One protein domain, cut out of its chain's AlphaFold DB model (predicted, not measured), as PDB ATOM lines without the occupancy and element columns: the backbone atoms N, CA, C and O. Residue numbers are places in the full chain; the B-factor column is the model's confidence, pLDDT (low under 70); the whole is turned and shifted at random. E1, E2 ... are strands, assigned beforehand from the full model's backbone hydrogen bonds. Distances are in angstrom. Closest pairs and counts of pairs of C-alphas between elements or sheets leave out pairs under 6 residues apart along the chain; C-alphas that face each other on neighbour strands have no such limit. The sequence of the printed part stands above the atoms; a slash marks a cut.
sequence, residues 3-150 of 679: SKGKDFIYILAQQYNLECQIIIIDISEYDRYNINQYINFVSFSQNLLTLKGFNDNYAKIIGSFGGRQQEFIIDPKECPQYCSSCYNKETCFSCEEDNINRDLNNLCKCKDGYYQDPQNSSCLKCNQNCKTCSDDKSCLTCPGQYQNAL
ATOM      1  N   SER A   3     -24.517  -0.516 -12.435       82.94
ATOM      2  CA  SER A   3     -23.488  -1.160 -13.251       82.94
ATOM      3  C   SER A   3     -23.356  -2.632 -12.863       82.94
ATOM      4  O   SER A   3     -23.495  -2.978 -11.690       82.94
ATOM      5  N   LYS A   4     -23.103  -3.501 -13.843       81.44
ATOM      6  CA  LYS A   4     -22.965  -4.948 -13.647       81.44
ATOM      7  C   LYS A   4     -21.480  -5.325 -13.661       81.44
ATOM      8  O   LYS A   4     -20.797  -5.061 -14.646       81.44
ATOM      9  N   GLY A   5     -20.993  -5.918 -12.571       80.56
ATOM     10  CA  GLY A   5     -19.765  -6.717 -12.568       80.56
ATOM     11  C   GLY A   5     -20.062  -8.151 -13.018       80.56
ATOM     12  O   GLY A   5     -21.173  -8.455 -13.448       80.56
ATOM     13  N   LYS A   6     -19.094  -9.061 -12.910       83.50
ATOM     14  CA  LYS A   6     -19.314 -10.467 -13.291       83.50
ATOM     15  C   LYS A   6     -20.375 -11.138 -12.402       83.50
ATOM     16  O   LYS A   6     -21.406 -11.556 -12.924       83.50
ATOM     17  N   ASP A   7     -20.147 -11.165 -11.087       86.44
ATOM     18  CA  ASP A   7     -21.011 -11.863 -10.116       86.44
ATOM     19  C   ASP A   7     -21.891 -10.914  -9.255       86.44
ATOM     20  O   ASP A   7     -22.639 -11.376  -8.399       86.44
ATOM     21  N   PHE A   8     -21.851  -9.590  -9.489       83.69
ATOM     22  CA  PHE A   8     -22.600  -8.578  -8.714       83.69
ATOM     23  C   PHE A   8     -23.237  -7.485  -9.587       83.69
ATOM     24  O   PHE A   8     -22.691  -7.097 -10.626       83.69
ATOM     25  N   ILE A   9     -24.349  -6.908  -9.118       83.38
ATOM     26  CA  ILE A   9     -24.902  -5.638  -9.613       83.38
ATOM     27  C   ILE A   9     -24.735  -4.573  -8.529       83.38
ATOM     28  O   ILE A   9     -25.195  -4.734  -7.401       83.38
ATOM     29  N   TYR A  10     -24.122  -3.453  -8.897       84.38
ATOM     30  CA  TYR A  10     -23.933  -2.297  -8.029       84.38
ATOM     31  C   TYR A  10     -24.938  -1.221  -8.429       84.38
ATOM     32  O   TYR A  10     -25.041  -0.878  -9.611       84.38
ATOM     33  N   ILE A  11     -25.658  -0.660  -7.460       86.81
ATOM     34  CA  ILE A  11     -26.602   0.442  -7.675       86.81
ATOM     35  C   ILE A  11     -26.201   1.606  -6.775       86.81
ATOM     36  O   ILE A  11     -26.305   1.520  -5.558       86.81
ATOM     37  N   LEU A  12     -25.761   2.703  -7.390       83.56
ATOM     38  CA  LEU A  12     -25.462   3.970  -6.728       83.56
ATOM     39  C   LEU A  12     -26.700   4.869  -6.799       83.56
ATOM     40  O   LEU A  12     -27.042   5.387  -7.870       83.56
ATOM     41  N   ALA A  13     -27.373   5.033  -5.665       83.56
ATOM     42  CA  ALA A  13     -28.482   5.958  -5.467       83.56
ATOM     43  C   ALA A  13     -27.987   7.216  -4.737       83.56
ATOM     44  O   ALA A  13     -27.180   7.121  -3.817       83.56
ATOM     45  N   GLN A  14     -28.480   8.387  -5.133       78.06
ATOM     46  CA  GLN A  14     -28.211   9.654  -4.454       78.06
ATOM     47  C   GLN A  14     -29.524  10.183  -3.881       78.06
ATOM     48  O   GLN A  14     -30.523  10.258  -4.600       78.06
ATOM     49  N   GLN A  15     -29.529  10.516  -2.595       74.31
ATOM     50  CA  GLN A  15     -30.670  11.124  -1.920       74.31
ATOM     51  C   GLN A  15     -30.605  12.661  -2.001       74.31
ATOM     52  O   GLN A  15     -29.551  13.252  -2.243       74.31
ATOM     53  N   TYR A  16     -31.743  13.330  -1.774       68.81
ATOM     54  CA  TYR A  16     -31.862  14.799  -1.830       68.81
ATOM     55  C   TYR A  16     -30.925  15.543  -0.857       68.81
ATOM     56  O   TYR A  16     -30.582  16.698  -1.100       68.81
ATOM     57  N   ASN A  17     -30.489  14.888   0.222       70.75
ATOM     58  CA  ASN A  17     -29.558  15.409   1.229       70.75
ATOM     59  C   ASN A  17     -28.064  15.265   0.845       70.75
ATOM     60  O   ASN A  17     -27.202  15.533   1.677       70.75
ATOM     61  N   LEU A  18     -27.756  14.863  -0.397       68.69
ATOM     62  CA  LEU A  18     -26.412  14.556  -0.922       68.69
ATOM     63  C   LEU A  18     -25.760  13.270  -0.386       68.69
ATOM     64  O   LEU A  18     -24.626  12.968  -0.771       68.69
ATOM     65  N   GLU A  19     -26.449  12.486   0.445       71.50
ATOM     66  CA  GLU A  19     -25.972  11.156   0.822       71.50
ATOM     67  C   GLU A  19     -26.082  10.205  -0.371       71.50
ATOM     68  O   GLU A  19     -27.084  10.171  -1.095       71.50
ATOM     69  N   CYS A  20     -25.020   9.435  -0.591       74.88
ATOM     70  CA  CYS A  20     -24.956   8.445  -1.653       74.88
ATOM     71  C   CYS A  20     -24.967   7.050  -1.037       74.88
ATOM     72  O   CYS A  20     -24.124   6.723  -0.206       74.88
ATOM     73  N   GLN A  21     -25.921   6.228  -1.454       80.56
ATOM     74  CA  GLN A  21     -26.057   4.848  -1.009       80.56
ATOM     75  C   GLN A  21     -25.664   3.914  -2.144       80.56
ATOM     76  O   GLN A  21     -26.145   4.055  -3.271       80.56
ATOM     77  N   ILE A  22     -24.817   2.939  -1.835       80.81
ATOM     78  CA  ILE A  22     -24.522   1.827  -2.732       80.81
ATOM     79  C   ILE A  22     -25.256   0.603  -2.222       80.81
ATOM     80  O   ILE A  22     -25.033   0.171  -1.093       80.81
ATOM     81  N   ILE A  23     -26.105   0.050  -3.079       83.75
ATOM     82  CA  ILE A  23     -26.720  -1.259  -2.900       83.75
ATOM     83  C   ILE A  23     -25.894  -2.243  -3.726       83.75
ATOM     84  O   ILE A  23     -25.719  -2.036  -4.932       83.75
ATOM     85  N   ILE A  24     -25.383  -3.293  -3.087       79.56
ATOM     86  CA  ILE A  24     -24.694  -4.395  -3.765       79.56
ATOM     87  C   ILE A  24     -25.631  -5.603  -3.768       79.56
ATOM     88  O   ILE A  24     -25.980  -6.132  -2.712       79.56
ATOM     89  N   ILE A  25     -26.051  -6.012  -4.965       81.19
ATOM     90  CA  ILE A  25     -26.891  -7.189  -5.197       81.19
ATOM     91  C   ILE A  25     -25.987  -8.312  -5.701       81.19
ATOM     92  O   ILE A  25     -25.300  -8.151  -6.714       81.19
ATOM     93  N   ASP A  26     -26.000  -9.438  -5.001       80.81
ATOM     94  CA  ASP A  26     -25.340 -10.665  -5.434       80.81
ATOM     95  C   ASP A  26     -26.170 -11.343  -6.532       80.81
ATOM     96  O   ASP A  26     -27.394 -11.461  -6.412       80.81
ATOM     97  N   ILE A  27     -25.508 -11.744  -7.616       83.88
ATOM     98  CA  ILE A  27     -26.114 -12.481  -8.736       83.88
ATOM     99  C   ILE A  27     -25.333 -13.767  -9.061       83.88
ATOM    100  O   ILE A  27     -25.463 -14.302 -10.163       83.88
ATOM    101  N   SER A  28     -24.505 -14.250  -8.127       81.50
ATOM    102  CA  SER A  28     -23.780 -15.520  -8.264       81.50
ATOM    103  C   SER A  28     -24.692 -16.745  -8.108       81.50
ATOM    104  O   SER A  28     -24.521 -17.729  -8.830       81.50
ATOM    105  N   GLU A  29     -25.698 -16.677  -7.229       79.19
ATOM    106  CA  GLU A  29     -26.749 -17.694  -7.100       79.19
ATOM    107  C   GLU A  29     -27.923 -17.396  -8.046       79.19
ATOM    108  O   GLU A  29     -28.734 -16.504  -7.803       79.19
ATOM    109  N   TYR A  30     -28.039 -18.189  -9.116       62.34
ATOM    110  CA  TYR A  30     -29.006 -17.988 -10.210       62.34
ATOM    111  C   TYR A  30     -30.485 -17.935  -9.776       62.34
ATOM    112  O   TYR A  30     -31.295 -17.311 -10.458       62.34
ATOM    113  N   ASP A  31     -30.829 -18.566  -8.647       54.41
ATOM    114  CA  ASP A  31     -32.205 -18.690  -8.145       54.41
ATOM    115  C   ASP A  31     -32.538 -17.736  -6.977       54.41
ATOM    116  O   ASP A  31     -33.696 -17.676  -6.552       54.41
ATOM    117  N   ARG A  32     -31.558 -17.008  -6.408       54.59
ATOM    118  CA  ARG A  32     -31.759 -16.161  -5.212       54.59
ATOM    119  C   ARG A  32     -30.892 -14.900  -5.201       54.59
ATOM    120  O   ARG A  32     -29.712 -14.939  -4.876       54.59
ATOM    121  N   TYR A  33     -31.531 -13.752  -5.425       58.97
ATOM    122  CA  TYR A  33     -30.920 -12.437  -5.221       58.97
ATOM    123  C   TYR A  33     -30.791 -12.113  -3.728       58.97
ATOM    124  O   TYR A  33     -31.789 -11.801  -3.074       58.97
ATOM    125  N   ASN A  34     -29.568 -12.118  -3.197       58.00
ATOM    126  CA  ASN A  34     -29.287 -11.558  -1.875       58.00
ATOM    127  C   ASN A  34     -28.809 -10.102  -2.008       58.00
ATOM    128  O   ASN A  34     -27.898  -9.783  -2.776       58.00
ATOM    129  N   ILE A  35     -29.425  -9.201  -1.240       68.00
ATOM    130  CA  ILE A  35     -28.964  -7.816  -1.083       68.00
ATOM    131  C   ILE A  35     -27.927  -7.825   0.044       68.00
ATOM    132  O   ILE A  35     -28.267  -7.654   1.212       68.00
ATOM    133  N   ASN A  36     -26.669  -8.098  -0.305       57.56
ATOM    134  CA  ASN A  36     -25.622  -8.392   0.679       57.56
ATOM    135  C   ASN A  36     -25.169  -7.162   1.476       57.56
ATOM    136  O   ASN A  36     -24.717  -7.313   2.610       57.56
ATOM    137  N   GLN A  37     -25.228  -5.952   0.900       65.94
ATOM    138  CA  GLN A  37     -24.662  -4.775   1.561       65.94
ATOM    139  C   GLN A  37     -25.297  -3.446   1.137       65.94
ATOM    140  O   GLN A  37     -25.554  -3.203  -0.046       65.94
ATOM    141  N   TYR A  38     -25.453  -2.565   2.128       67.94
ATOM    142  CA  TYR A  38     -25.653  -1.127   1.960       67.94
ATOM    143  C   TYR A  38     -24.383  -0.409   2.416       67.94
ATOM    144  O   TYR A  38     -23.950  -0.600   3.552       67.94
ATOM    145  N   ILE A  39     -23.804   0.434   1.562       65.38
ATOM    146  CA  ILE A  39     -22.668   1.290   1.932       65.38
ATOM    147  C   ILE A  39     -23.096   2.752   1.772       65.38
ATOM    148  O   ILE A  39     -23.436   3.187   0.672       65.38
ATOM    149  N   ASN A  40     -23.111   3.495   2.881       62.84
ATOM    150  CA  ASN A  40     -23.496   4.907   2.925       62.84
ATOM    151  C   ASN A  40     -22.251   5.802   2.822       62.84
ATOM    152  O   ASN A  40     -21.311   5.650   3.601       62.84
ATOM    153  N   PHE A  41     -22.276   6.771   1.908       64.88
ATOM    154  CA  PHE A  41     -21.223   7.764   1.700       64.88
ATOM    155  C   PHE A  41     -21.766   9.169   1.954       64.88
ATOM    156  O   PHE A  41     -22.791   9.568   1.394       64.88
ATOM    157  N   VAL A  42     -21.043   9.935   2.769       50.28
ATOM    158  CA  VAL A  42     -21.375  11.326   3.084       50.28
ATOM    159  C   VAL A  42     -20.719  12.256   2.063       50.28
ATOM    160  O   VAL A  42     -19.501  12.262   1.929       50.28
ATOM    161  N   SER A  43     -21.534  13.105   1.430       53.19
ATOM    162  CA  SER A  43     -21.129  14.249   0.597       53.19
ATOM    163  C   SER A  43     -20.371  13.936  -0.703       53.19
ATOM    164  O   SER A  43     -19.142  13.906  -0.757       53.19
ATOM    165  N   PHE A  44     -21.124  13.881  -1.805       56.16
ATOM    166  CA  PHE A  44     -20.612  14.227  -3.134       56.16
ATOM    167  C   PHE A  44     -21.286  15.505  -3.642       56.16
ATOM    168  O   PHE A  44     -22.481  15.717  -3.430       56.16
ATOM    169  N   SER A  45     -20.534  16.354  -4.353       53.72
ATOM    170  CA  SER A  45     -21.137  17.483  -5.070       53.72
ATOM    171  C   SER A  45     -22.048  16.968  -6.196       53.72
ATOM    172  O   SER A  45     -21.735  15.965  -6.836       53.72
ATOM    173  N   GLN A  46     -23.181  17.638  -6.429       50.62
ATOM    174  CA  GLN A  46     -24.353  17.116  -7.167       50.62
ATOM    175  C   GLN A  46     -24.120  16.640  -8.615       50.62
ATOM    176  O   GLN A  46     -25.012  16.035  -9.200       50.62
ATOM    177  N   ASN A  47     -22.959  16.919  -9.215       50.09
ATOM    178  CA  ASN A  47     -22.829  16.982 -10.672       50.09
ATOM    179  C   ASN A  47     -21.986  15.874 -11.320       50.09
ATOM    180  O   ASN A  47     -22.033  15.756 -12.540       50.09
ATOM    181  N   LEU A  48     -21.193  15.093 -10.570       56.72
ATOM    182  CA  LEU A  48     -20.288  14.106 -11.180       56.72
ATOM    183  C   LEU A  48     -19.963  12.915 -10.269       56.72
ATOM    184  O   LEU A  48     -19.087  12.973  -9.404       56.72
ATOM    185  N   LEU A  49     -20.649  11.813 -10.563       67.75
ATOM    186  CA  LEU A  49     -20.380  10.457 -10.103       67.75
ATOM    187  C   LEU A  49     -20.517   9.525 -11.313       67.75
ATOM    188  O   LEU A  49     -21.510   9.594 -12.033       67.75
ATOM    189  N   THR A  50     -19.551   8.636 -11.521       74.94
ATOM    190  CA  THR A  50     -19.673   7.504 -12.454       74.94
ATOM    191  C   THR A  50     -19.483   6.201 -11.688       74.94
ATOM    192  O   THR A  50     -18.729   6.166 -10.719       74.94
ATOM    193  N   LEU A  51     -20.177   5.139 -12.101       77.56
ATOM    194  CA  LEU A  51     -20.117   3.808 -11.492       77.56
ATOM    195  C   LEU A  51     -19.835   2.775 -12.585       77.56
ATOM    196  O   LEU A  51     -20.614   2.650 -13.532       77.56
ATOM    197  N   LYS A  52     -18.751   2.012 -12.435       77.38
ATOM    198  CA  LYS A  52     -18.332   0.983 -13.391       77.38
ATOM    199  C   LYS A  52     -18.002  -0.322 -12.671       77.38
ATOM    200  O   LYS A  52     -17.053  -0.368 -11.894       77.38
ATOM    201  N   GLY A  53     -18.787  -1.365 -12.925       71.81
ATOM    202  CA  GLY A  53     -18.444  -2.736 -12.550       71.81
ATOM    203  C   GLY A  53     -17.323  -3.284 -13.438       71.81
ATOM    204  O   GLY A  53     -17.214  -2.910 -14.608       71.81
ATOM    205  N   PHE A  54     -16.494  -4.159 -12.874       74.69
ATOM    206  CA  PHE A  54     -15.414  -4.860 -13.570       74.69
ATOM    207  C   PHE A  54     -15.600  -6.382 -13.464       74.69
ATOM    208  O   PHE A  54     -16.351  -6.893 -12.627       74.69
ATOM    209  N   ASN A  55     -14.912  -7.122 -14.337       74.44
ATOM    210  CA  ASN A  55     -15.075  -8.575 -14.467       74.44
ATOM    211  C   ASN A  55     -14.559  -9.366 -13.250       74.44
ATOM    212  O   ASN A  55     -14.945 -10.516 -13.069       74.44
ATOM    213  N   ASP A  56     -13.736  -8.754 -12.397       74.06
ATOM    214  CA  ASP A  56     -13.092  -9.422 -11.257       74.06
ATOM    215  C   ASP A  56     -13.906  -9.337  -9.946       74.06
ATOM    216  O   ASP A  56     -13.433  -9.756  -8.888       74.06
ATOM    217  N   ASN A  57     -15.161  -8.869 -10.035       75.19
ATOM    218  CA  ASN A  57     -16.123  -8.619  -8.946       75.19
ATOM    219  C   ASN A  57     -15.879  -7.372  -8.090       75.19
ATOM    220  O   ASN A  57     -16.435  -7.290  -6.999       75.19
ATOM    221  N   TYR A  58     -15.137  -6.380  -8.582       78.50
ATOM    222  CA  TYR A  58     -15.111  -5.054  -7.962       78.50
ATOM    223  C   TYR A  58     -15.887  -4.021  -8.789       78.50
ATOM    224  O   TYR A  58     -16.016  -4.135 -10.013       78.50
ATOM    225  N   ALA A  59     -16.369  -2.977  -8.118       76.19
ATOM    226  CA  ALA A  59     -16.808  -1.748  -8.769       76.19
ATOM    227  C   ALA A  59     -15.812  -0.619  -8.526       76.19
ATOM    228  O   ALA A  59     -15.169  -0.548  -7.481       76.19
ATOM    229  N   LYS A  60     -15.724   0.294  -9.490       80.94
ATOM    230  CA  LYS A  60     -15.049   1.579  -9.348       80.94
ATOM    231  C   LYS A  60     -16.089   2.686  -9.439       80.94
ATOM    232  O   LYS A  60     -16.809   2.774 -10.438       80.94
ATOM    233  N   ILE A  61     -16.156   3.531  -8.420       79.94
ATOM    234  CA  ILE A  61     -16.801   4.839  -8.511       79.94
ATOM    235  C   ILE A  61     -15.726   5.890  -8.735       79.94
ATOM    236  O   ILE A  61     -14.691   5.870  -8.073       79.94
ATOM    237  N   ILE A  62     -15.977   6.820  -9.651       78.25
ATOM    238  CA  ILE A  62     -15.146   8.012  -9.819       78.25
ATOM    239  C   ILE A  62     -16.046   9.219  -9.572       78.25
ATOM    240  O   ILE A  62     -17.017   9.436 -10.305       78.25
ATOM    241  N   GLY A  63     -15.741   9.967  -8.512       75.06
ATOM    242  CA  GLY A  63     -16.457  11.176  -8.106       75.06
ATOM    243  C   GLY A  63     -15.529  12.387  -8.057       75.06
ATOM    244  O   GLY A  63     -14.322  12.243  -7.864       75.06
ATOM    245  N   SER A  64     -16.080  13.591  -8.228       63.50
ATOM    246  CA  SER A  64     -15.318  14.838  -8.066       63.50
ATOM    247  C   SER A  64     -15.591  15.474  -6.703       63.50
ATOM    248  O   SER A  64     -16.716  15.902  -6.418       63.50
ATOM    249  N   PHE A  65     -14.555  15.563  -5.863       63.06
ATOM    250  CA  PHE A  65     -14.613  16.204  -4.550       63.06
ATOM    251  C   PHE A  65     -13.576  17.328  -4.465       63.06
ATOM    252  O   PHE A  65     -12.390  17.134  -4.728       63.06
ATOM    253  N   GLY A  66     -14.021  18.545  -4.143       66.38
ATOM    254  CA  GLY A  66     -13.143  19.718  -4.077       66.38
ATOM    255  C   GLY A  66     -12.472  20.112  -5.405       66.38
ATOM    256  O   GLY A  66     -11.561  20.934  -5.385       66.38
ATOM    257  N   GLY A  67     -12.891  19.536  -6.540       57.75
ATOM    258  CA  GLY A  67     -12.224  19.669  -7.842       57.75
ATOM    259  C   GLY A  67     -11.124  18.630  -8.109       57.75
ATOM    260  O   GLY A  67     -10.511  18.668  -9.174       57.75
ATOM    261  N   ARG A  68     -10.879  17.692  -7.184       59.19
ATOM    262  CA  ARG A  68     -10.017  16.519  -7.399       59.19
ATOM    263  C   ARG A  68     -10.896  15.300  -7.694       59.19
ATOM    264  O   ARG A  68     -11.916  15.103  -7.034       59.19
ATOM    265  N   GLN A  69     -10.496  14.473  -8.657       67.56
ATOM    266  CA  GLN A  69     -11.096  13.147  -8.810       67.56
ATOM    267  C   GLN A  69     -10.690  12.275  -7.618       67.56
ATOM    268  O   GLN A  69      -9.527  12.270  -7.209       67.56
ATOM    269  N   GLN A  70     -11.657  11.552  -7.063       72.94
ATOM    270  CA  GLN A  70     -11.447  10.505  -6.074       72.94
ATOM    271  C   GLN A  70     -12.016   9.205  -6.635       72.94
ATOM    272  O   GLN A  70     -13.141   9.167  -7.143       72.94
ATOM    273  N   GLU A  71     -11.207   8.153  -6.568       77.50
ATOM    274  CA  GLU A  71     -11.548   6.830  -7.070       77.50
ATOM    275  C   GLU A  71     -11.852   5.916  -5.885       77.50
ATOM    276  O   GLU A  71     -11.003   5.708  -5.024       77.50
ATOM    277  N   PHE A  72     -13.066   5.377  -5.840       75.50
ATOM    278  CA  PHE A  72     -13.517   4.457  -4.804       75.50
ATOM    279  C   PHE A  72     -13.611   3.061  -5.403       75.50
ATOM    280  O   PHE A  72     -14.489   2.796  -6.227       75.50
ATOM    281  N   ILE A  73     -12.683   2.187  -5.019       76.56
ATOM    282  CA  ILE A  73     -12.731   0.767  -5.369       76.56
ATOM    283  C   ILE A  73     -13.551   0.046  -4.299       76.56
ATOM    284  O   ILE A  73     -13.381   0.279  -3.106       76.56
ATOM    285  N   ILE A  74     -14.469  -0.802  -4.749       76.50
ATOM    286  CA  ILE A  74     -15.370  -1.599  -3.920       76.50
ATOM    287  C   ILE A  74     -15.120  -3.050  -4.310       76.50
ATOM    288  O   ILE A  74     -15.767  -3.567  -5.223       76.50
ATOM    289  N   ASP A  75     -14.130  -3.668  -3.671       77.19
ATOM    290  CA  ASP A  75     -13.829  -5.091  -3.813       77.19
ATOM    291  C   ASP A  75     -14.427  -5.857  -2.615       77.19
ATOM    292  O   ASP A  75     -13.993  -5.642  -1.484       77.19
ATOM    293  N   PRO A  76     -15.426  -6.736  -2.822       67.50
ATOM    294  CA  PRO A  76     -16.022  -7.539  -1.758       67.50
ATOM    295  C   PRO A  76     -15.126  -8.707  -1.297       67.50
ATOM    296  O   PRO A  76     -15.529  -9.464  -0.411       67.50
ATOM    297  N   LYS A  77     -13.933  -8.913  -1.880       65.38
ATOM    298  CA  LYS A  77     -13.062 -10.056  -1.558       65.38
ATOM    299  C   LYS A  77     -12.083  -9.759  -0.418       65.38
ATOM    300  O   LYS A  77     -10.951  -9.326  -0.627       65.38
ATOM    301  N   GLU A  78     -12.516 -10.168   0.774       74.00
ATOM    302  CA  GLU A  78     -11.727 -10.298   2.009       74.00
ATOM    303  C   GLU A  78     -11.227  -8.963   2.586       74.00
ATOM    304  O   GLU A  78     -10.097  -8.534   2.347       74.00
ATOM    305  N   CYS A  79     -12.054  -8.346   3.432       86.25
ATOM    306  CA  CYS A  79     -11.593  -7.281   4.318       86.25
ATOM    307  C   CYS A  79     -10.558  -7.785   5.343       86.25
ATOM    308  O   CYS A  79     -10.527  -8.978   5.664       86.25
ATOM    309  N   PRO A  80      -9.720  -6.888   5.900       89.88
ATOM    310  CA  PRO A  80      -8.845  -7.219   7.019       89.88
ATOM    311  C   PRO A  80      -9.642  -7.772   8.207       89.88
ATOM    312  O   PRO A  80     -10.777  -7.363   8.452       89.88
ATOM    313  N   GLN A  81      -9.036  -8.690   8.961       86.31
ATOM    314  CA  GLN A  81      -9.664  -9.300  10.133       86.31
ATOM    315  C   GLN A  81     -10.156  -8.217  11.116       86.31
ATOM    316  O   GLN A  81      -9.436  -7.250  11.370       86.31
ATOM    317  N   TYR A  82     -11.361  -8.394  11.673       91.31
ATOM    318  CA  TYR A  82     -12.074  -7.439  12.539       91.31
ATOM    319  C   TYR A  82     -12.676  -6.198  11.843       91.31
ATOM    320  O   TYR A  82     -13.217  -5.321  12.529       91.31
ATOM    321  N   CYS A  83     -12.622  -6.104  10.508       91.69
ATOM    322  CA  CYS A  83     -13.228  -5.011   9.744       91.69
ATOM    323  C   CYS A  83     -14.555  -5.425   9.087       91.69
ATOM    324  O   CYS A  83     -14.586  -6.239   8.168       91.69
ATOM    325  N   SER A  84     -15.650  -4.792   9.521       86.56
ATOM    326  CA  SER A  84     -17.011  -4.981   8.990       86.56
ATOM    327  C   SER A  84     -17.181  -4.410   7.574       86.56
ATOM    328  O   SER A  84     -18.016  -4.893   6.808       86.56
ATOM    329  N   SER A  85     -16.396  -3.392   7.216       83.81
ATOM    330  CA  SER A  85     -16.262  -2.908   5.842       83.81
ATOM    331  C   SER A  85     -14.879  -2.298   5.620       83.81
ATOM    332  O   SER A  85     -14.233  -1.808   6.553       83.81
ATOM    333  N   CYS A  86     -14.407  -2.339   4.378       83.62
ATOM    334  CA  CYS A  86     -13.068  -1.923   3.985       83.62
ATOM    335  C   CYS A  86     -13.065  -1.303   2.585       83.62
ATOM    336  O   CYS A  86     -14.002  -1.488   1.813       83.62
ATOM    337  N   TYR A  87     -11.993  -0.576   2.270       71.94
ATOM    338  CA  TYR A  87     -11.697  -0.121   0.907       71.94
ATOM    339  C   TYR A  87     -10.760  -1.116   0.199       71.94
ATOM    340  O   TYR A  87     -10.889  -1.369  -0.996       71.94
ATOM    341  N   ASN A  88      -9.816  -1.705   0.941       79.12
ATOM    342  CA  ASN A  88      -8.937  -2.780   0.481       79.12
ATOM    343  C   ASN A  88      -8.382  -3.577   1.683       79.12
ATOM    344  O   ASN A  88      -8.714  -3.309   2.838       79.12
ATOM    345  N   LYS A  89      -7.457  -4.508   1.418       83.44
ATOM    346  CA  LYS A  89      -6.769  -5.338   2.427       83.44
ATOM    347  C   LYS A  89      -5.815  -4.581   3.373       83.44
ATOM    348  O   LYS A  89      -5.164  -5.205   4.206       83.44
ATOM    349  N   GLU A  90      -5.746  -3.255   3.271       87.44
ATOM    350  CA  GLU A  90      -4.868  -2.377   4.056       87.44
ATOM    351  C   GLU A  90      -5.624  -1.222   4.745       87.44
ATOM    352  O   GLU A  90      -5.032  -0.507   5.553       87.44
ATOM    353  N   THR A  91      -6.926  -1.032   4.478       86.50
ATOM    354  CA  THR A  91      -7.710   0.111   4.988       86.50
ATOM    355  C   THR A  91      -9.168  -0.256   5.287       86.50
ATOM    356  O   THR A  91      -9.888  -0.778   4.433       86.50
ATOM    357  N   CYS A  92      -9.625   0.055   6.503       88.88
ATOM    358  CA  CYS A  92     -10.967  -0.275   6.991       88.88
ATOM    359  C   CYS A  92     -11.859   0.964   7.132       88.88
ATOM    360  O   CYS A  92     -11.383   2.042   7.481       88.88
ATOM    361  N   PHE A  93     -13.155   0.794   6.870       87.69
ATOM    362  CA  PHE A  93     -14.173   1.852   6.903       87.69
ATOM    363  C   PHE A  93     -15.132   1.689   8.097       87.69
ATOM    364  O   PHE A  93     -15.557   2.681   8.688       87.69
ATOM    365  N   SER A  94     -15.390   0.451   8.531       89.19
ATOM    366  CA  SER A  94     -16.016   0.139   9.823       89.19
ATOM    367  C   SER A  94     -15.385  -1.099  10.458       89.19
ATOM    368  O   SER A  94     -14.944  -2.013   9.756       89.19
ATOM    369  N   CYS A  95     -15.376  -1.160  11.789       92.31
ATOM    370  CA  CYS A  95     -14.999  -2.365  12.523       92.31
ATOM    371  C   CYS A  95     -16.227  -3.225  12.841       92.31
ATOM    372  O   CYS A  95     -17.353  -2.718  12.873       92.31
ATOM    373  N   GLU A  96     -15.996  -4.512  13.112       88.62
ATOM    374  CA  GLU A  96     -16.959  -5.391  13.796       88.62
ATOM    375  C   GLU A  96     -17.400  -4.802  15.159       88.62
ATOM    376  O   GLU A  96     -16.849  -3.791  15.603       88.62
ATOM    377  N   GLU A  97     -18.407  -5.408  15.803       75.44
ATOM    378  CA  GLU A  97     -19.264  -4.848  16.875       75.44
ATOM    379  C   GLU A  97     -18.583  -4.507  18.231       75.44
ATOM    380  O   GLU A  97     -19.049  -4.885  19.301       75.44
ATOM    381  N   ASP A  98     -17.501  -3.725  18.207       68.38
ATOM    382  CA  ASP A  98     -16.840  -3.121  19.374       68.38
ATOM    383  C   ASP A  98     -16.134  -1.790  18.997       68.38
ATOM    384  O   ASP A  98     -15.024  -1.471  19.432       68.38
ATOM    385  N   ASN A  99     -16.762  -0.994  18.114       72.00
ATOM    386  CA  ASN A  99     -16.182   0.223  17.506       72.00
ATOM    387  C   ASN A  99     -15.669   1.272  18.525       72.00
ATOM    388  O   ASN A  99     -14.780   2.068  18.210       72.00
ATOM    389  N   ILE A 100     -16.177   1.274  19.763       87.69
ATOM    390  CA  ILE A 100     -15.691   2.162  20.834       87.69
ATOM    391  C   ILE A 100     -14.249   1.800  21.227       87.69
ATOM    392  O   ILE A 100     -13.428   2.701  21.423       87.69
ATOM    393  N   ASN A 101     -13.905   0.510  21.252       94.06
ATOM    394  CA  ASN A 101     -12.619   0.002  21.737       94.06
ATOM    395  C   ASN A 101     -11.620  -0.342  20.615       94.06
ATOM    396  O   ASN A 101     -10.430  -0.491  20.888       94.06
ATOM    397  N   ARG A 102     -12.061  -0.391  19.350       94.56
ATOM    398  CA  ARG A 102     -11.209  -0.609  18.161       94.56
ATOM    399  C   ARG A 102     -10.694   0.692  17.534       94.56
ATOM    400  O   ARG A 102     -11.402   1.695  17.521       94.56
ATOM    401  N   ASP A 103      -9.464   0.702  17.024       93.75
ATOM    402  CA  ASP A 103      -8.869   1.823  16.281       93.75
ATOM    403  C   ASP A 103      -9.010   1.608  14.770       93.75
ATOM    404  O   ASP A 103      -8.325   0.778  14.168       93.75
ATOM    405  N   LEU A 104      -9.893   2.395  14.154       91.81
ATOM    406  CA  LEU A 104     -10.171   2.353  12.720       91.81
ATOM    407  C   LEU A 104      -8.916   2.630  11.871       91.81
ATOM    408  O   LEU A 104      -8.745   2.022  10.816       91.81
ATOM    409  N   ASN A 105      -7.999   3.474  12.359       92.19
ATOM    410  CA  ASN A 105      -6.769   3.844  11.646       92.19
ATOM    411  C   ASN A 105      -5.717   2.721  11.640       92.19
ATOM    412  O   ASN A 105      -4.769   2.765  10.859       92.19
ATOM    413  N   ASN A 106      -5.865   1.720  12.513       93.12
ATOM    414  CA  ASN A 106      -4.907   0.634  12.711       93.12
ATOM    415  C   ASN A 106      -5.551  -0.730  12.420       93.12
ATOM    416  O   ASN A 106      -5.391  -1.685  13.186       93.12
ATOM    417  N   LEU A 107      -6.291  -0.823  11.308       94.19
ATOM    418  CA  LEU A 107      -6.974  -2.045  10.859       94.19
ATOM    419  C   LEU A 107      -7.888  -2.647  11.939       94.19
ATOM    420  O   LEU A 107      -7.845  -3.844  12.206       94.19
ATOM    421  N   CYS A 108      -8.667  -1.796  12.613       95.12
ATOM    422  CA  CYS A 108      -9.633  -2.196  13.637       95.12
ATOM    423  C   CYS A 108      -9.064  -3.005  14.818       95.12
ATOM    424  O   CYS A 108      -9.821  -3.626  15.566       95.12
ATOM    425  N   LYS A 109      -7.747  -2.972  15.053       94.12
ATOM    426  CA  LYS A 109      -7.125  -3.544  16.261       94.12
ATOM    427  C   LYS A 109      -7.606  -2.805  17.511       94.12
ATOM    428  O   LYS A 109      -8.031  -1.654  17.439       94.12
ATOM    429  N   CYS A 110      -7.527  -3.449  18.670       95.56
ATOM    430  CA  CYS A 110      -7.886  -2.816  19.937       95.56
ATOM    431  C   CYS A 110      -6.991  -1.595  20.234       95.56
ATOM    432  O   CYS A 110      -5.785  -1.620  19.978       95.56
ATOM    433  N   LYS A 111      -7.597  -0.525  20.758       95.31
ATOM    434  CA  LYS A 111      -6.928   0.719  21.174       95.31
ATOM    435  C   LYS A 111      -5.978   0.477  22.356       95.31
ATOM    436  O   LYS A 111      -6.147  -0.477  23.113       95.31
ATOM    437  N   ASP A 112      -5.038   1.405  22.565       94.56
ATOM    438  CA  ASP A 112      -4.261   1.498  23.811       94.56
ATOM    439  C   ASP A 112      -5.199   1.384  25.036       94.56
ATOM    440  O   ASP A 112      -6.251   2.024  25.099       94.56
ATOM    441  N   GLY A 113      -4.821   0.552  26.007       93.88
ATOM    442  CA  GLY A 113      -5.646   0.177  27.159       93.88
ATOM    443  C   GLY A 113      -6.518  -1.073  26.969       93.88
ATOM    444  O   GLY A 113      -7.170  -1.476  27.935       93.88
ATOM    445  N   TYR A 114      -6.511  -1.708  25.792       96.12
ATOM    446  CA  TYR A 114      -7.275  -2.925  25.484       96.12
ATOM    447  C   TYR A 114      -6.428  -3.996  24.764       96.12
ATOM    448  O   TYR A 114      -5.382  -3.694  24.187       96.12
ATOM    449  N   TYR A 115      -6.892  -5.248  24.787       95.00
ATOM    450  CA  TYR A 115      -6.326  -6.397  24.071       95.00
ATOM    451  C   TYR A 115      -7.418  -7.201  23.353       95.00
ATOM    452  O   TYR A 115      -8.594  -7.128  23.706       95.00
ATOM    453  N   GLN A 116      -7.025  -7.967  22.334       95.31
ATOM    454  CA  GLN A 116      -7.929  -8.846  21.595       95.31
ATOM    455  C   GLN A 116      -8.179 -10.128  22.399       95.31
ATOM    456  O   GLN A 116      -7.227 -10.837  22.722       95.31
ATOM    457  N   ASP A 117      -9.441 -10.446  22.691       92.50
ATOM    458  CA  ASP A 117      -9.801 -11.757  23.240       92.50
ATOM    459  C   ASP A 117      -9.493 -12.862  22.199       92.50
ATOM    460  O   ASP A 117      -9.855 -12.697  21.029       92.50
ATOM    461  N   PRO A 118      -8.828 -13.976  22.563       90.44
ATOM    462  CA  PRO A 118      -8.623 -15.110  21.659       90.44
ATOM    463  C   PRO A 118      -9.887 -15.920  21.316       90.44
ATOM    464  O   PRO A 118      -9.832 -16.734  20.394       90.44
ATOM    465  N   GLN A 119     -10.991 -15.776  22.061       91.44
ATOM    466  CA  GLN A 119     -12.217 -16.581  21.899       91.44
ATOM    467  C   GLN A 119     -13.396 -15.836  21.250       91.44
ATOM    468  O   GLN A 119     -14.373 -16.475  20.865       91.44
ATOM    469  N   ASN A 120     -13.334 -14.510  21.118       87.69
ATOM    470  CA  ASN A 120     -14.368 -13.687  20.479       87.69
ATOM    471  C   ASN A 120     -13.743 -12.441  19.827       87.69
ATOM    472  O   ASN A 120     -12.598 -12.100  20.108       87.69
ATOM    473  N   SER A 121     -14.487 -11.734  18.970       88.56
ATOM    474  CA  SER A 121     -14.025 -10.486  18.346       88.56
ATOM    475  C   SER A 121     -14.330  -9.226  19.177       88.56
ATOM    476  O   SER A 121     -14.553  -8.152  18.616       88.56
ATOM    477  N   SER A 122     -14.255  -9.298  20.509       92.56
ATOM    478  CA  SER A 122     -14.298  -8.122  21.399       92.56
ATOM    479  C   SER A 122     -12.902  -7.685  21.863       92.56
ATOM    480  O   SER A 122     -11.924  -8.435  21.776       92.56
ATOM    481  N   CYS A 123     -12.804  -6.449  22.350       95.75
ATOM    482  CA  CYS A 123     -11.593  -5.850  22.902       95.75
ATOM    483  C   CYS A 123     -11.704  -5.736  24.428       95.75
ATOM    484  O   CYS A 123     -12.363  -4.842  24.962       95.75
ATOM    485  N   LEU A 124     -11.030  -6.630  25.151       94.94
ATOM    486  CA  LEU A 124     -11.035  -6.654  26.613       94.94
ATOM    487  C   LEU A 124     -10.055  -5.634  27.196       94.94
ATOM    488  O   LEU A 124      -9.017  -5.329  26.614       94.94
ATOM    489  N   LYS A 125     -10.386  -5.071  28.360       95.38
ATOM    490  CA  LYS A 125      -9.593  -4.001  28.974       95.38
ATOM    491  C   LYS A 125      -8.330  -4.549  29.646       95.38
ATOM    492  O   LYS A 125      -8.404  -5.483  30.440       95.38
ATOM    493  N   CYS A 126      -7.189  -3.916  29.384       95.31
ATOM    494  CA  CYS A 126      -5.933  -4.206  30.066       95.31
ATOM    495  C   CYS A 126      -5.997  -3.910  31.572       95.31
ATOM    496  O   CYS A 126      -6.790  -3.091  32.049       95.31
ATOM    497  N   ASN A 127      -5.065  -4.508  32.318       91.62
ATOM    498  CA  ASN A 127      -4.766  -4.097  33.686       91.62
ATOM    499  C   ASN A 127      -4.463  -2.584  33.742       91.62
ATOM    500  O   ASN A 127      -3.753  -2.064  32.883       91.62
ATOM    501  N   GLN A 128      -4.959  -1.889  34.769       88.50
ATOM    502  CA  GLN A 128      -4.921  -0.422  34.901       88.50
ATOM    503  C   GLN A 128      -3.517   0.221  34.871       88.50
ATOM    504  O   GLN A 128      -3.409   1.440  34.741       88.50
ATOM    505  N   ASN A 129      -2.454  -0.579  35.004       86.50
ATOM    506  CA  ASN A 129      -1.065  -0.127  34.917       86.50
ATOM    507  C   ASN A 129      -0.454  -0.266  33.505       86.50
ATOM    508  O   ASN A 129       0.573   0.355  33.237       86.50
ATOM    509  N   CYS A 130      -1.025  -1.090  32.619       90.31
ATOM    510  CA  CYS A 130      -0.493  -1.294  31.269       90.31
ATOM    511  C   CYS A 130      -0.939  -0.168  30.323       90.31
ATOM    512  O   CYS A 130      -2.058   0.333  30.424       90.31
ATOM    513  N   LYS A 131      -0.102   0.165  29.334       91.62
ATOM    514  CA  LYS A 131      -0.517   0.940  28.154       91.62
ATOM    515  C   LYS A 131      -1.032   0.015  27.044       91.62
ATOM    516  O   LYS A 131      -2.081   0.276  26.472       91.62
ATOM    517  N   THR A 132      -0.337  -1.090  26.785       93.81
ATOM    518  CA  THR A 132      -0.833  -2.206  25.961       93.81
ATOM    519  C   THR A 132      -0.536  -3.523  26.666       93.81
ATOM    520  O   THR A 132       0.392  -3.599  27.476       93.81
ATOM    521  N   CYS A 133      -1.315  -4.562  26.382       94.00
ATOM    522  CA  CYS A 133      -1.190  -5.883  26.993       94.00
ATOM    523  C   CYS A 133      -1.542  -6.988  25.981       94.00
ATOM    524  O   CYS A 133      -2.145  -6.702  24.947       94.00
ATOM    525  N   SER A 134      -1.141  -8.230  26.260       93.75
ATOM    526  CA  SER A 134      -1.576  -9.420  25.502       93.75
ATOM    527  C   SER A 134      -2.755 -10.144  26.155       93.75
ATOM    528  O   SER A 134      -3.461 -10.889  25.486       93.75
ATOM    529  N   ASP A 135      -2.942  -9.932  27.456       94.00
ATOM    530  CA  ASP A 135      -3.975 -10.519  28.305       94.00
ATOM    531  C   ASP A 135      -4.159  -9.650  29.572       94.00
ATOM    532  O   ASP A 135      -3.506  -8.615  29.732       94.00
ATOM    533  N   ASP A 136      -5.025 -10.061  30.503       92.31
ATOM    534  CA  ASP A 136      -5.345  -9.314  31.731       92.31
ATOM    535  C   ASP A 136      -4.182  -9.200  32.748       92.31
ATOM    536  O   ASP A 136      -4.272  -8.431  33.716       92.31
ATOM    537  N   LYS A 137      -3.086  -9.942  32.542       90.94
ATOM    538  CA  LYS A 137      -1.929 -10.063  33.449       90.94
ATOM    539  C   LYS A 137      -0.610  -9.607  32.803       90.94
ATOM    540  O   LYS A 137       0.302  -9.209  33.527       90.94
ATOM    541  N   SER A 138      -0.500  -9.628  31.476       91.50
ATOM    542  CA  SER A 138       0.761  -9.418  30.745       91.50
ATOM    543  C   SER A 138       0.812  -8.064  30.025       91.50
ATOM    544  O   SER A 138       0.327  -7.919  28.901       91.50
ATOM    545  N   CYS A 139       1.439  -7.055  30.641       92.19
ATOM    546  CA  CYS A 139       1.703  -5.776  29.971       92.19
ATOM    547  C   CYS A 139       2.771  -5.932  28.870       92.19
ATOM    548  O   CYS A 139       3.876  -6.399  29.137       92.19
ATOM    549  N   LEU A 140       2.473  -5.456  27.659       91.56
ATOM    550  CA  LEU A 140       3.420  -5.349  26.541       91.56
ATOM    551  C   LEU A 140       4.136  -3.991  26.538       91.56
ATOM    552  O   LEU A 140       5.334  -3.920  26.273       91.56
ATOM    553  N   THR A 141       3.421  -2.910  26.865       91.19
ATOM    554  CA  THR A 141       4.009  -1.576  27.068       91.19
ATOM    555  C   THR A 141       3.416  -0.888  28.293       91.19
ATOM    556  O   THR A 141       2.294  -1.179  28.714       91.19
ATOM    557  N   CYS A 142       4.176   0.048  28.860       88.44
ATOM    558  CA  CYS A 142       3.812   0.831  30.035       88.44
ATOM    559  C   CYS A 142       3.620   2.315  29.668       88.44
ATOM    560  O   CYS A 142       4.253   2.785  28.719       88.44
ATOM    561  N   PRO A 143       2.774   3.077  30.388       84.50
ATOM    562  CA  PRO A 143       2.532   4.490  30.084       84.50
ATOM    563  C   PRO A 143       3.728   5.415  30.385       84.50
ATOM    564  O   PRO A 143       3.812   6.495  29.800       84.50
ATOM    565  N   GLY A 144       4.656   5.023  31.267       81.38
ATOM    566  CA  GLY A 144       5.849   5.800  31.627       81.38
ATOM    567  C   GLY A 144       7.173   5.157  31.194       81.38
ATOM    568  O   GLY A 144       7.348   3.945  31.280       81.38
ATOM    569  N   GLN A 145       8.156   5.986  30.820       70.75
ATOM    570  CA  GLN A 145       9.490   5.563  30.342       70.75
ATOM    571  C   GLN A 145      10.367   4.828  31.382       70.75
ATOM    572  O   GLN A 145      11.406   4.287  31.019       70.75
ATOM    573  N   TYR A 146       9.962   4.790  32.655       66.38
ATOM    574  CA  TYR A 146      10.719   4.189  33.767       66.38
ATOM    575  C   TYR A 146       9.961   3.034  34.445       66.38
ATOM    576  O   TYR A 146      10.140   2.782  35.637       66.38
ATOM    577  N   GLN A 147       9.071   2.364  33.707       68.94
ATOM    578  CA  GLN A 147       8.218   1.280  34.202       68.94
ATOM    579  C   GLN A 147       8.614  -0.060  33.578       68.94
ATOM    580  O   GLN A 147       8.749  -0.169  32.362       68.94
ATOM    581  N   ASN A 148       8.786  -1.094  34.405       71.44
ATOM    582  CA  ASN A 148       9.202  -2.413  33.923       71.44
ATOM    583  C   ASN A 148       7.981  -3.276  33.555       71.44
ATOM    584  O   ASN A 148       7.191  -3.652  34.427       71.44
ATOM    585  N   ALA A 149       7.853  -3.622  32.269       71.81
ATOM    586  CA  ALA A 149       6.765  -4.445  31.736       71.81
ATOM    587  C   ALA A 149       6.666  -5.827  32.412       71.81
ATOM    588  O   ALA A 149       5.565  -6.268  32.735       71.81
ATOM    589  N   LEU A 150       7.806  -6.452  32.749       73.50
ATOM    590  CA  LEU A 150       7.865  -7.747  33.448       73.50
ATOM    591  C   LEU A 150       7.282  -7.702  34.874       73.50
ATOM    592  O   LEU A 150       7.026  -8.745  35.465       73.50
TER     593      LEU A 150
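Overview. This is residues 3 to 150 of the 679 residues of the protein "Insulin-like growth factor binding protein, N-terminal" of Pseudocohnilembus persalinus (UniProt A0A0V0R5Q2). A small sandwich of two three-stranded sheets, E1 E2 E3 and E4 E5 E6, makes a head at one end, its sheets only partly face to face, and from it the rest of the printed part strings out as a long tail. The tail holds the short hairpin E7 and E8, then the shorter hairpin E9 and E10, then E11 near the far end, with long loops between. The printed part has 148 residues with eleven named strands, E1 to E11 in chain order, and no named helix; the class is all strand, though only 61 residues are in named elements. The four sheets are antiparallel, and the whole is loose, with a radius of gyration of the C-alphas of 20.1 A and spans of 57 by 42 by 25 A.

Along the chain. E1 is residues 8 to 14, 19.5 A long, beginning at C-alpha 8 (-22.600, -8.578, -8.714). E2 is residues 20 to 26, 19.5 A, and E3 residues 34 to 41, 21.2 A. E4 is residues 49 to 53, 13.6 A, E5 residues 59 to 65, 18.6 A, and E6 residues 68 to 74, 19.2 A. E7 is residues 83 to 88, 10.4 A, and E8 residues 91 to 95, 10.8 A. E9 is residues 114 to 116, E10 residues 123 to 125, and E11 residues 139 to 141, ending at C-alpha 141 (4.009, -1.576, 27.068).

Arrangement. E1 E2 E3 is a meander, each strand the antiparallel neighbour of the one before, with N 11 and O 23 at 2.9 A and N 22 and O 39 at 2.9 A. E4 E5 E6 is a second meander, with N 52 and O 60 at 2.9 A and N 61 and O 72 at 2.9 A. The two form a sandwich, two sheets face to face, their best planes 24 degrees apart. The closest C-alphas of E1 and E4 are those of Tyr 10 and Gly 53, 7.1 A apart; E2 and E5 are apart. The closest C-alphas of E6 and E7 are those of Ile 74 and Tyr 87, 6.2 A. E7 and E8 form a hairpin, with N 93 and O 85 at 2.8 A. E9 and E10 form another, with N 115 and O 124 at 2.8 A. E11 pairs with no named strand, but residues 132 to 133 pair with it, antiparallel.

Size, cuts and confidence. The C-alphas farthest apart, those of Asp 31 and Tyr 146, are 64.2 A apart. The printed part has no cut. The links E8 to E9 and E10 to E11 are long, with 18 and 13 residues. The model's mean pLDDT over the printed part is 79.7, and 33 residues are under 70, among them 30 to 49 and 64 to 69.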